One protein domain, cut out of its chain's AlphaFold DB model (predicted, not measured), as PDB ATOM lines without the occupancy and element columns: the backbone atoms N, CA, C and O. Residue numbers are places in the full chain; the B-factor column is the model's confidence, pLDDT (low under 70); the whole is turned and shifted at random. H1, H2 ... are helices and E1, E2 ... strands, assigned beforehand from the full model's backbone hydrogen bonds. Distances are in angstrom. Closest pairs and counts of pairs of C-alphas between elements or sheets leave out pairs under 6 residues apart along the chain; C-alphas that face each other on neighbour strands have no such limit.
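Overview. This is residues 86 to 174 of the 177 residues of the protein "Predicted protein" of Enterococcus faecalis T2 (UniProt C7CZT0). A tiny two-stranded sheet, E1 and E2, caps one end of an elongated body of three long helices, H1, H3 and H4, whose centres make a triangle. H3 runs opposite to the other two, H4 crosses H1, and short H2 lies toward the other end, where a long link follows H1. The 89 printed residues hold four named helices and two named strands, in the order E1 H1 H2 H3 E2 H4; the sheet is antiparallel and the class is mostly helix. The whole is compact, with a radius of gyration of the C-alphas of 13.7 A and spans of 42 by 21 by 19 A, only just elongated.

Along the chain. E1 is residues 87 to 89, beginning at C-alpha 87 (-69.142, 85.475, 17.245), and E2 is residues 147 to 149. H1 is residues 90 to 106, 24.3 A long; H2 is 118 to 127, 14.2 A; H3 is 129 to 141, 18.2 A. H4, residues 153 to 174, is 31.2 A long and ends at C-alpha 174 (-43.558, 60.323, 7.235).

Arrangement. E1 and E2 are antiparallel, with N 88 and O 148 3.0 A apart, within hydrogen-bond range. The closest C-alphas of H3 and E2, Glu 141 and Val 148, are 6.0 A apart. H4, the hub, touches H1 at a steep tilt of 48 degrees, the same way; their closest C-alphas, Val 97 and Ser 161, are 5.2 A apart. H3 touches H4 with residues 130 to 134 alone, at a shallow tilt of 28 degrees, opposite ways; C-alphas 130 and 164 are closest, 5.6 A apart. H1 and H3 only just touch, with 3 pairs of C-alphas within 8 A; Ala 90 and Leu 138 are closest, 5.9 A apart. H2 and H4 only just touch, also with 3 pairs, about perpendicular at 75 degrees; C-alphas 124 and 168 are closest, at 7.0 A. In H1, H2, H3 and H4 every O i to N i+4 pair is within hydrogen-bond range.

Size, cuts and confidence. The C-alphas farthest apart, of Pro 111 and Asn 144, are 43.9 A apart. The printed part has no cut, and the link from H1 to H2, 11 residues, is long. Mean pLDDT of the printed part is 93.8; no printed residue is under 70.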
ATOM      1  N   PRO A  86     -73.055  83.195  18.906       95.69
ATOM      2  CA  PRO A  86     -71.734  83.632  19.297       95.69
ATOM      3  C   PRO A  86     -70.929  84.020  18.069       95.69
ATOM      4  O   PRO A  86     -71.028  83.396  17.010       95.69
ATOM      5  N   LYS A  87     -70.088  85.030  18.255       96.94
ATOM      6  CA  LYS A  87     -69.142  85.475  17.245       96.94
ATOM      7  C   LYS A  87     -67.765  85.690  17.845       96.94
ATOM      8  O   LYS A  87     -67.649  86.014  19.027       96.94
ATOM      9  N   MET A  88     -66.743  85.517  17.024       97.81
ATOM     10  CA  MET A  88     -65.341  85.692  17.391       97.81
ATOM     11  C   MET A  88     -64.612  86.353  16.227       97.81
ATOM     12  O   MET A  88     -64.957  86.104  15.075       97.81
ATOM     13  N   GLN A  89     -63.632  87.210  16.507       98.25
ATOM     14  CA  GLN A  89     -62.776  87.736  15.442       98.25
ATOM     15  C   GLN A  89     -62.021  86.572  14.784       98.25
ATOM     16  O   GLN A  89     -61.504  85.709  15.492       98.25
ATOM     17  N   ALA A  90     -61.930  86.539  13.454       98.12
ATOM     18  CA  ALA A  90     -61.253  85.460  12.728       98.12
ATOM     19  C   ALA A  90     -59.795  85.284  13.194       98.12
ATOM     20  O   ALA A  90     -59.346  84.164  13.427       98.12
ATOM     21  N   MET A  91     -59.100  86.400  13.445       97.38
ATOM     22  CA  MET A  91     -57.742  86.401  14.005       97.38
ATOM     23  C   MET A  91     -57.691  85.840  15.434       97.38
ATOM     24  O   MET A  91     -56.758  85.128  15.791       97.38
ATOM     25  N   GLU A  92     -58.696  86.136  16.266       98.19
ATOM     26  CA  GLU A  92     -58.784  85.574  17.621       98.19
ATOM     27  C   GLU A  92     -59.020  84.058  17.567       98.19
ATOM     28  O   GLU A  92     -58.423  83.309  18.342       98.19
ATOM     29  N   TYR A  93     -59.861  83.601  16.637       98.44
ATOM     30  CA  TYR A  93     -60.118  82.183  16.418       98.44
ATOM     31  C   TYR A  93     -58.842  81.448  15.994       98.44
ATOM     32  O   TYR A  93     -58.459  80.467  16.633       98.44
ATOM     33  N   GLU A  94     -58.154  81.952  14.967       98.12
ATOM     34  CA  GLU A  94     -56.876  81.417  14.485       98.12
ATOM     35  C   GLU A  94     -55.856  81.314  15.626       98.12
ATOM     36  O   GLU A  94     -55.287  80.247  15.861       98.12
ATOM     37  N   GLN A  95     -55.708  82.380  16.418       98.19
ATOM     38  CA  GLN A  95     -54.787  82.402  17.551       98.19
ATOM     39  C   GLN A  95     -55.119  81.337  18.605       98.19
ATOM     40  O   GLN A  95     -54.212  80.715  19.169       98.19
ATOM     41  N   LYS A  96     -56.404  81.098  18.894       98.31
ATOM     42  CA  LYS A  96     -56.823  80.045  19.833       98.31
ATOM     43  C   LYS A  96     -56.509  78.645  19.315       98.31
ATOM     44  O   LYS A  96     -56.089  77.806  20.114       98.31
ATOM     45  N   VAL A  97     -56.677  78.395  18.015       98.25
ATOM     46  CA  VAL A  97     -56.299  77.112  17.398       98.25
ATOM     47  C   VAL A  97     -54.792  76.903  17.506       98.25
ATOM     48  O   VAL A  97     -54.357  75.899  18.067       98.25
ATOM     49  N   LEU A  98     -53.993  77.882  17.076       97.56
ATOM     50  CA  LEU A  98     -52.530  77.818  17.148       97.56
ATOM     51  C   LEU A  98     -52.019  77.636  18.580       97.56
ATOM     52  O   LEU A  98     -51.071  76.894  18.819       97.56
ATOM     53  N   THR A  99     -52.683  78.254  19.558       97.38
ATOM     54  CA  THR A  99     -52.343  78.078  20.975       97.38
ATOM     55  C   THR A  99     -52.525  76.624  21.422       97.38
ATOM     56  O   THR A  99     -51.679  76.103  22.143       97.38
ATOM     57  N   LYS A 100     -53.595  75.942  20.985       96.56
ATOM     58  CA  LYS A 100     -53.816  74.514  21.282       96.56
ATOM     59  C   LYS A 100     -52.777  73.625  20.597       96.56
ATOM     60  O   LYS A 100     -52.169  72.795  21.267       96.56
ATOM     61  N   VAL A 101     -52.509  73.881  19.317       96.56
ATOM     62  CA  VAL A 101     -51.492  73.169  18.526       96.56
ATOM     63  C   VAL A 101     -50.102  73.311  19.168       96.56
ATOM     64  O   VAL A 101     -49.393  72.324  19.358       96.56
ATOM     65  N   ARG A 102     -49.737  74.517  19.627       94.94
ATOM     66  CA  ARG A 102     -48.481  74.752  20.356       94.94
ATOM     67  C   ARG A 102     -48.453  74.052  21.715       94.94
ATOM     68  O   ARG A 102     -47.429  73.491  22.086       94.94
ATOM     69  N   GLN A 103     -49.563  74.042  22.456       94.31
ATOM     70  CA  GLN A 103     -49.661  73.291  23.714       94.31
ATOM     71  C   GLN A 103     -49.496  71.782  23.505       94.31
ATOM     72  O   GLN A 103     -48.924  71.114  24.364       94.31
ATOM     73  N   TRP A 104     -50.001  71.228  22.400       93.19
ATOM     74  CA  TRP A 104     -49.763  69.833  22.032       93.19
ATOM     75  C   TRP A 104     -48.273  69.573  21.781       93.19
ATOM     76  O   TRP A 104     -47.707  68.683  22.417       93.19
ATOM     77  N   TYR A 105     -47.625  70.409  20.968       91.44
ATOM     78  CA  TYR A 105     -46.184  70.333  20.713       91.44
ATOM     79  C   TYR A 105     -45.355  70.410  22.007       91.44
ATOM     80  O   TYR A 105     -44.518  69.547  22.269       91.44
ATOM     81  N   GLN A 106     -45.654  71.376  22.880       89.44
ATOM     82  CA  GLN A 106     -44.938  71.591  24.145       89.44
ATOM     83  C   GLN A 106     -45.057  70.432  25.134       89.44
ATOM     84  O   GLN A 106     -44.181  70.265  25.981       89.44
ATOM     85  N   LYS A 107     -46.114  69.616  25.045       89.12
ATOM     86  CA  LYS A 107     -46.222  68.415  25.881       89.12
ATOM     87  C   LYS A 107     -45.140  67.388  25.546       89.12
ATOM     88  O   LYS A 107     -44.859  66.561  26.404       89.12
ATOM     89  N   LYS A 108     -44.553  67.428  24.337       78.19
ATOM     90  CA  LYS A 108     -43.501  66.504  23.867       78.19
ATOM     91  C   LYS A 108     -43.809  65.035  24.194       78.19
ATOM     92  O   LYS A 108     -42.935  64.258  24.559       78.19
ATOM     93  N   ASN A 109     -45.078  64.653  24.053       81.88
ATOM     94  CA  ASN A 109     -45.552  63.298  24.355       81.88
ATOM     95  C   ASN A 109     -45.144  62.264  23.288       81.88
ATOM     96  O   ASN A 109     -45.421  61.078  23.456       81.88
ATOM     97  N   HIS A 110     -44.513  62.714  22.203       78.25
ATOM     98  CA  HIS A 110     -44.053  61.902  21.084       78.25
ATOM     99  C   HIS A 110     -42.530  62.055  20.956       78.25
ATOM    100  O   HIS A 110     -42.059  63.198  20.958       78.25
ATOM    101  N   PRO A 111     -41.757  60.955  20.859       82.44
ATOM    102  CA  PRO A 111     -40.304  61.005  20.679       82.44
ATOM    103  C   PRO A 111     -39.864  61.909  19.523       82.44
ATOM    104  O   PRO A 111     -38.883  62.634  19.643       82.44
ATOM    105  N   GLU A 112     -40.643  61.933  18.445       81.44
ATOM    106  CA  GLU A 112     -40.388  62.695  17.222       81.44
ATOM    107  C   GLU A 112     -40.496  64.219  17.428       81.44
ATOM    108  O   GLU A 112     -40.029  64.997  16.602       81.44
ATOM    109  N   LEU A 113     -41.075  64.662  18.551       81.44
ATOM    110  CA  LEU A 113     -41.172  66.073  18.939       81.44
ATOM    111  C   LEU A 113     -40.073  66.505  19.919       81.44
ATOM    112  O   LEU A 113     -39.973  67.691  20.239       81.44
ATOM    113  N   VAL A 114     -39.284  65.569  20.461       81.38
ATOM    114  CA  VAL A 114     -38.301  65.878  21.513       81.38
ATOM    115  C   VAL A 114     -37.186  66.762  20.970       81.38
ATOM    116  O   VAL A 114     -36.874  67.776  21.600       81.38
ATOM    117  N   ASP A 115     -36.681  66.423  19.787       83.62
ATOM    118  CA  ASP A 115     -35.568  67.111  19.124       83.62
ATOM    119  C   ASP A 115     -36.034  68.148  18.089       83.62
ATOM    120  O   ASP A 115     -35.217  68.826  17.467       83.62
ATOM    121  N   LEU A 116     -37.349  68.291  17.894       86.81
ATOM    122  CA  LEU A 116     -37.898  69.309  17.006       86.81
ATOM    123  C   LEU A 116     -37.786  70.683  17.677       86.81
ATOM    124  O   LEU A 116     -38.370  70.912  18.736       86.81
ATOM    125  N   GLU A 117     -37.041  71.587  17.048       91.00
ATOM    126  CA  GLU A 117     -36.898  72.977  17.486       91.00
ATOM    127  C   GLU A 117     -38.175  73.789  17.225       91.00
ATOM    128  O   GLU A 117     -38.890  73.560  16.247       91.00
ATOM    129  N   GLU A 118     -38.442  74.794  18.065       89.75
ATOM    130  CA  GLU A 118     -39.661  75.613  17.962       89.75
ATOM    131  C   GLU A 118     -39.753  76.348  16.617       89.75
ATOM    132  O   GLU A 118     -40.808  76.356  15.990       89.75
ATOM    133  N   GLU A 119     -38.644  76.890  16.107       92.56
ATOM    134  CA  GLU A 119     -38.627  77.544  14.792       92.56
ATOM    135  C   GLU A 119     -38.981  76.577  13.652       92.56
ATOM    136  O   GLU A 119     -39.692  76.949  12.715       92.56
ATOM    137  N   ALA A 120     -38.511  75.327  13.729       91.50
ATOM    138  CA  ALA A 120     -38.830  74.296  12.745       91.50
ATOM    139  C   ALA A 120     -40.306  73.887  12.841       91.50
ATOM    140  O   ALA A 120     -40.978  73.754  11.816       91.50
ATOM    141  N   PHE A 121     -40.832  73.762  14.061       92.44
ATOM    142  CA  PHE A 121     -42.245  73.503  14.307       92.44
ATOM    143  C   PHE A 121     -43.151  74.594  13.716       92.44
ATOM    144  O   PHE A 121     -44.077  74.283  12.968       92.44
ATOM    145  N   GLU A 122     -42.864  75.872  13.970       94.12
ATOM    146  CA  GLU A 122     -43.667  76.983  13.438       94.12
ATOM    147  C   GLU A 122     -43.631  77.017  11.894       94.12
ATOM    148  O   GLU A 122     -44.648  77.272  11.246       94.12
ATOM    149  N   GLN A 123     -42.500  76.660  11.271       93.94
ATOM    150  CA  GLN A 123     -42.428  76.503   9.813       93.94
ATOM    151  C   GLN A 123     -43.276  75.339   9.284       93.94
ATOM    152  O   GLN A 123     -43.836  75.449   8.188       93.94
ATOM    153  N   LEU A 124     -43.360  74.225  10.017       93.94
ATOM    154  CA  LEU A 124     -44.228  73.102   9.659       93.94
ATOM    155  C   LEU A 124     -45.700  73.510   9.746       93.94
ATOM    156  O   LEU A 124     -46.446  73.267   8.798       93.94
ATOM    157  N   VAL A 125     -46.096  74.213  10.813       96.00
ATOM    158  CA  VAL A 125     -47.449  74.775  10.964       96.00
ATOM    159  C   VAL A 125     -47.796  75.666   9.773       96.00
ATOM    160  O   VAL A 125     -48.802  75.430   9.108       96.00
ATOM    161  N   GLU A 126     -46.943  76.629   9.422       95.31
ATOM    162  CA  GLU A 126     -47.188  77.539   8.292       95.31
ATOM    163  C   GLU A 126     -47.246  76.821   6.933       95.31
ATOM    164  O   GLU A 126     -47.923  77.270   6.002       95.31
ATOM    165  N   LYS A 127     -46.564  75.679   6.783       94.88
ATOM    166  CA  LYS A 127     -46.623  74.864   5.559       94.88
ATOM    167  C   LYS A 127     -47.836  73.933   5.524       94.88
ATOM    168  O   LYS A 127     -48.282  73.622   4.412       94.88
ATOM    169  N   ASN A 128     -48.388  73.573   6.681       95.94
ATOM    170  CA  ASN A 128     -49.433  72.573   6.849       95.94
ATOM    171  C   ASN A 128     -50.700  72.881   6.028       95.94
ATOM    172  O   ASN A 128     -51.263  73.981   6.050       95.94
ATOM    173  N   ILE A 129     -51.168  71.879   5.280       95.62
ATOM    174  CA  ILE A 129     -52.305  72.027   4.361       95.62
ATOM    175  C   ILE A 129     -53.622  72.221   5.122       95.62
ATOM    176  O   ILE A 129     -54.485  72.967   4.655       95.62
ATOM    177  N   ILE A 130     -53.796  71.568   6.273       97.75
ATOM    178  CA  ILE A 130     -55.019  71.676   7.078       97.75
ATOM    179  C   ILE A 130     -55.129  73.075   7.682       97.75
ATOM    180  O   ILE A 130     -56.169  73.717   7.537       97.75
ATOM    181  N   TYR A 131     -54.036  73.604   8.232       98.06
ATOM    182  CA  TYR A 131     -53.984  74.979   8.723       98.06
ATOM    183  C   TYR A 131     -54.307  75.998   7.617       98.06
ATOM    184  O   TYR A 131     -55.172  76.856   7.795       98.06
ATOM    185  N   LYS A 132     -53.725  75.853   6.418       97.75
ATOM    186  CA  LYS A 132     -54.056  76.718   5.266       97.75
ATOM    187  C   LYS A 132     -55.528  76.634   4.859       97.75
ATOM    188  O   LYS A 132     -56.132  77.659   4.537       97.75
ATOM    189  N   LYS A 133     -56.121  75.434   4.874       97.81
ATOM    190  CA  LYS A 133     -57.557  75.246   4.609       97.81
ATOM    191  C   LYS A 133     -58.414  75.941   5.665       97.81
ATOM    192  O   LYS A 133     -59.378  76.604   5.295       97.81
ATOM    193  N   MET A 134     -58.044  75.847   6.942       97.88
ATOM    194  CA  MET A 134     -58.725  76.559   8.024       97.88
ATOM    195  C   MET A 134     -58.641  78.078   7.828       97.88
ATOM    196  O   MET A 134     -59.676  78.737   7.857       97.88
ATOM    197  N   LYS A 135     -57.457  78.640   7.548       97.56
ATOM    198  CA  LYS A 135     -57.301  80.083   7.270       97.56
ATOM    199  C   LYS A 135     -58.180  80.544   6.114       97.56
ATOM    200  O   LYS A 135     -58.850  81.567   6.217       97.56
ATOM    201  N   LYS A 136     -58.207  79.771   5.023       97.88
ATOM    202  CA  LYS A 136     -59.070  80.051   3.873       97.88
ATOM    203  C   LYS A 136     -60.549  80.046   4.272       97.88
ATOM    204  O   LYS A 136     -61.255  80.987   3.934       97.88
ATOM    205  N   ARG A 137     -60.990  79.039   5.031       97.38
ATOM    206  CA  ARG A 137     -62.363  78.949   5.544       97.38
ATOM    207  C   ARG A 137     -62.724  80.176   6.391       97.38
ATOM    208  O   ARG A 137     -63.746  80.794   6.139       97.38
ATOM    209  N   LEU A 138     -61.866  80.575   7.335       97.50
ATOM    210  CA  LEU A 138     -62.091  81.767   8.166       97.50
ATOM    211  C   LEU A 138     -62.200  83.044   7.325       97.50
ATOM    212  O   LEU A 138     -63.040  83.894   7.606       97.50
ATOM    213  N   TYR A 139     -61.378  83.168   6.280       97.12
ATOM    214  CA  TYR A 139     -61.446  84.295   5.354       97.12
ATOM    215  C   TYR A 139     -62.758  84.334   4.557       97.12
ATOM    216  O   TYR A 139     -63.281  85.416   4.311       97.12
ATOM    217  N   GLU A 140     -63.280  83.171   4.161       97.56
ATOM    218  CA  GLU A 140     -64.533  83.035   3.405       97.56
ATOM    219  C   GLU A 140     -65.786  83.188   4.287       97.56
ATOM    220  O   GLU A 140     -66.811  83.672   3.810       97.56
ATOM    221  N   GLU A 141     -65.718  82.783   5.559       96.00
ATOM    222  CA  GLU A 141     -66.849  82.780   6.498       96.00
ATOM    223  C   GLU A 141     -67.017  84.090   7.279       96.00
ATOM    224  O   GLU A 141     -68.101  84.342   7.810       96.00
ATOM    225  N   GLN A 142     -65.964  84.901   7.409       97.62
ATOM    226  CA  GLN A 142     -66.035  86.128   8.198       97.62
ATOM    227  C   GLN A 142     -66.945  87.184   7.555       97.62
ATOM    228  O   GLN A 142     -66.995  87.346   6.335       97.62
ATOM    229  N   ASP A 143     -67.639  87.954   8.389       97.38
ATOM    230  CA  ASP A 143     -68.394  89.117   7.934       97.38
ATOM    231  C   ASP A 143     -67.477  90.299   7.560       97.38
ATOM    232  O   ASP A 143     -66.253  90.277   7.720       97.38
ATOM    233  N   ASN A 144     -68.084  91.400   7.110       96.81
ATOM    234  CA  ASN A 144     -67.360  92.628   6.756       96.81
ATOM    235  C   ASN A 144     -66.620  93.284   7.944       96.81
ATOM    236  O   ASN A 144     -65.868  94.237   7.741       96.81
ATOM    237  N   GLN A 145     -66.862  92.831   9.176       97.38
ATOM    238  CA  GLN A 145     -66.206  93.283  10.405       97.38
ATOM    239  C   GLN A 145     -65.156  92.275  10.917       97.38
ATOM    240  O   GLN A 145     -64.591  92.483  11.995       97.38
ATOM    241  N   GLY A 146     -64.889  91.200  10.168       97.69
ATOM    242  CA  GLY A 146     -63.917  90.166  10.518       97.69
ATOM    243  C   GLY A 146     -64.416  89.146  11.545       97.69
ATOM    244  O   GLY A 146     -63.605  88.446  12.152       97.69
ATOM    245  N   PHE A 147     -65.728  89.055  11.788       98.50
ATOM    246  CA  PHE A 147     -66.302  88.080  12.713       98.50
ATOM    247  C   PHE A 147     -66.719  86.792  12.009       98.50
ATOM    248  O   PHE A 147     -67.465  86.822  11.037       98.50
ATOM    249  N   VAL A 148     -66.324  85.658  12.584       97.88
ATOM    250  CA  VAL A 148     -66.897  84.338  12.295       97.88
ATOM    251  C   VAL A 148     -67.950  83.981  13.340       97.88
ATOM    252  O   VAL A 148     -67.928  84.510  14.455       97.88
ATOM    253  N   TYR A 149     -68.863  83.076  12.990       96.00
ATOM    254  CA  TYR A 149     -70.034  82.730  13.796       96.00
ATOM    255  C   TYR A 149     -70.134  81.220  13.999       96.00
ATOM    256  O   TYR A 149     -69.981  80.451  13.055       96.00
ATOM    257  N   SER A 150     -70.430  80.788  15.222       94.62
ATOM    258  CA  SER A 150     -70.622  79.369  15.534       94.62
ATOM    259  C   SER A 150     -71.453  79.215  16.798       94.62
ATOM    260  O   SER A 150     -71.234  79.917  17.784       94.62
ATOM    261  N   ASP A 151     -72.399  78.274  16.802       93.75
ATOM    262  CA  ASP A 151     -73.120  77.905  18.027       93.75
ATOM    263  C   ASP A 151     -72.284  77.021  18.960       93.75
ATOM    264  O   ASP A 151     -72.693  76.779  20.097       93.75
ATOM    265  N   ASN A 152     -71.115  76.559  18.502       92.81
ATOM    266  CA  ASN A 152     -70.253  75.663  19.255       92.81
ATOM    267  C   ASN A 152     -68.767  75.861  18.919       92.81
ATOM    268  O   ASN A 152     -68.090  74.962  18.412       92.81
ATOM    269  N   PHE A 153     -68.253  77.054  19.231       94.25
ATOM    270  CA  PHE A 153     -66.832  77.349  19.051       94.25
ATOM    271  C   PHE A 153     -65.921  76.361  19.778       94.25
ATOM    272  O   PHE A 153     -64.875  76.024  19.239       94.25
ATOM    273  N   ASP A 154     -66.302  75.861  20.955       91.94
ATOM    274  CA  ASP A 154     -65.448  74.955  21.728       91.94
ATOM    275  C   ASP A 154     -65.145  73.660  20.964       91.94
ATOM    276  O   ASP A 154     -63.979  73.286  20.825       91.94
ATOM    277  N   MET A 155     -66.170  72.997  20.413       92.31
ATOM    278  CA  MET A 155     -65.959  71.790  19.602       92.31
ATOM    279  C   MET A 155     -65.246  72.100  18.288       92.31
ATOM    280  O   MET A 155     -64.414  71.306  17.856       92.31
ATOM    281  N   GLN A 156     -65.553  73.234  17.654       94.38
ATOM    282  CA  GLN A 156     -64.918  73.616  16.393       94.38
ATOM    283  C   GLN A 156     -63.418  73.886  16.581       94.38
ATOM    284  O   GLN A 156     -62.609  73.364  15.820       94.38
ATOM    285  N   LEU A 157     -63.046  74.596  17.652       97.00
ATOM    286  CA  LEU A 157     -61.657  74.859  18.030       97.00
ATOM    287  C   LEU A 157     -60.895  73.570  18.348       97.00
ATOM    288  O   LEU A 157     -59.738  73.452  17.966       97.00
ATOM    289  N   ILE A 158     -61.525  72.624  19.060       95.94
ATOM    290  CA  ILE A 158     -60.926  71.310  19.349       95.94
ATOM    291  C   ILE A 158     -60.698  70.536  18.053       95.94
ATOM    292  O   ILE A 158     -59.624  69.981  17.854       95.94
ATOM    293  N   ARG A 159     -61.701  70.494  17.175       96.12
ATOM    294  CA  ARG A 159     -61.601  69.767  15.913       96.12
ATOM    295  C   ARG A 159     -60.504  70.342  15.027       96.12
ATOM    296  O   ARG A 159     -59.640  69.595  14.596       96.12
ATOM    297  N   ASP A 160     -60.516  71.652  14.792       97.81
ATOM    298  CA  ASP A 160     -59.515  72.284  13.934       97.81
ATOM    299  C   ASP A 160     -58.101  72.127  14.511       97.81
ATOM    300  O   ASP A 160     -57.165  71.898  13.749       97.81
ATOM    301  N   SER A 161     -57.923  72.209  15.840       97.62
ATOM    302  CA  SER A 161     -56.605  71.971  16.438       97.62
ATOM    303  C   SER A 161     -56.161  70.522  16.266       97.62
ATOM    304  O   SER A 161     -55.042  70.298  15.820       97.62
ATOM    305  N   CYS A 162     -57.030  69.545  16.537       96.50
ATOM    306  CA  CYS A 162     -56.693  68.129  16.389       96.50
ATOM    307  C   CYS A 162     -56.411  67.735  14.931       96.50
ATOM    308  O   CYS A 162     -55.450  67.013  14.688       96.50
ATOM    309  N   ASP A 163     -57.186  68.242  13.967       97.56
ATOM    310  CA  ASP A 163     -56.963  67.969  12.540       97.56
ATOM    311  C   ASP A 163     -55.587  68.515  12.083       97.56
ATOM    312  O   ASP A 163     -54.914  67.914  11.242       97.56
ATOM    313  N   ILE A 164     -55.140  69.652  12.641       97.62
ATOM    314  CA  ILE A 164     -53.802  70.211  12.386       97.62
ATOM    315  C   ILE A 164     -52.719  69.391  13.096       97.62
ATOM    316  O   ILE A 164     -51.714  69.063  12.471       97.62
ATOM    317  N   GLU A 165     -52.912  69.057  14.375       94.81
ATOM    318  CA  GLU A 165     -51.992  68.230  15.172       94.81
ATOM    319  C   GLU A 165     -51.718  66.884  14.485       94.81
ATOM    320  O   GLU A 165     -50.562  66.498  14.323       94.81
ATOM    321  N   GLU A 166     -52.768  66.200  14.022       94.00
ATOM    322  CA  GLU A 166     -52.657  64.924  13.310       94.00
ATOM    323  C   GLU A 166     -51.874  65.077  12.004       94.00
ATOM    324  O   GLU A 166     -50.953  64.306  11.739       94.00
ATOM    325  N   ALA A 167     -52.184  66.103  11.209       94.38
ATOM    326  CA  ALA A 167     -51.473  66.352   9.960       94.38
ATOM    327  C   ALA A 167     -49.990  66.685  10.192       94.38
ATOM    328  O   ALA A 167     -49.136  66.177   9.473       94.38
ATOM    329  N   LEU A 168     -49.672  67.487  11.212       93.12
ATOM    330  CA  LEU A 168     -48.289  67.790  11.586       93.12
ATOM    331  C   LEU A 168     -47.544  66.544  12.055       93.12
ATOM    332  O   LEU A 168     -46.405  66.331  11.656       93.12
ATOM    333  N   TYR A 169     -48.180  65.712  12.878       91.00
ATOM    334  CA  TYR A 169     -47.583  64.459  13.325       91.00
ATOM    335  C   TYR A 169     -47.252  63.542  12.142       91.00
ATOM    336  O   TYR A 169     -46.162  62.973  12.090       91.00
ATOM    337  N   LEU A 170     -48.147  63.435  11.158       90.31
ATOM    338  CA  LEU A 170     -47.891  62.675   9.935       90.31
ATOM    339  C   LEU A 170     -46.758  63.287   9.101       90.31
ATOM    340  O   LEU A 170     -45.885  62.548   8.663       90.31
ATOM    341  N   ASP A 171     -46.725  64.610   8.925       87.88
ATOM    342  CA  ASP A 171     -45.646  65.292   8.196       87.88
ATOM    343  C   ASP A 171     -44.274  65.048   8.856       87.88
ATOM    344  O   ASP A 171     -43.283  64.826   8.164       87.88
ATOM    345  N   ILE A 172     -44.218  65.040  10.192       87.19
ATOM    346  CA  ILE A 172     -42.994  64.791  10.966       87.19
ATOM    347  C   ILE A 172     -42.564  63.323  10.871       87.19
ATOM    348  O   ILE A 172     -41.384  63.038  10.707       87.19
ATOM    349  N   THR A 173     -43.505  62.383  10.980       85.81
ATOM    350  CA  THR A 173     -43.191  60.943  11.021       85.81
ATOM    351  C   THR A 173     -42.988  60.307   9.648       85.81
ATOM    352  O   THR A 173     -42.293  59.299   9.541       85.81
ATOM    353  N   LEU A 174     -43.596  60.863   8.597       80.56
ATOM    354  CA  LEU A 174     -43.558  60.323   7.235       80.56
ATOM    355  C   LEU A 174     -42.689  61.147   6.277       80.56
ATOM    356  O   LEU A 174     -42.406  60.674   5.180       80.56
TER     357      LEU A 174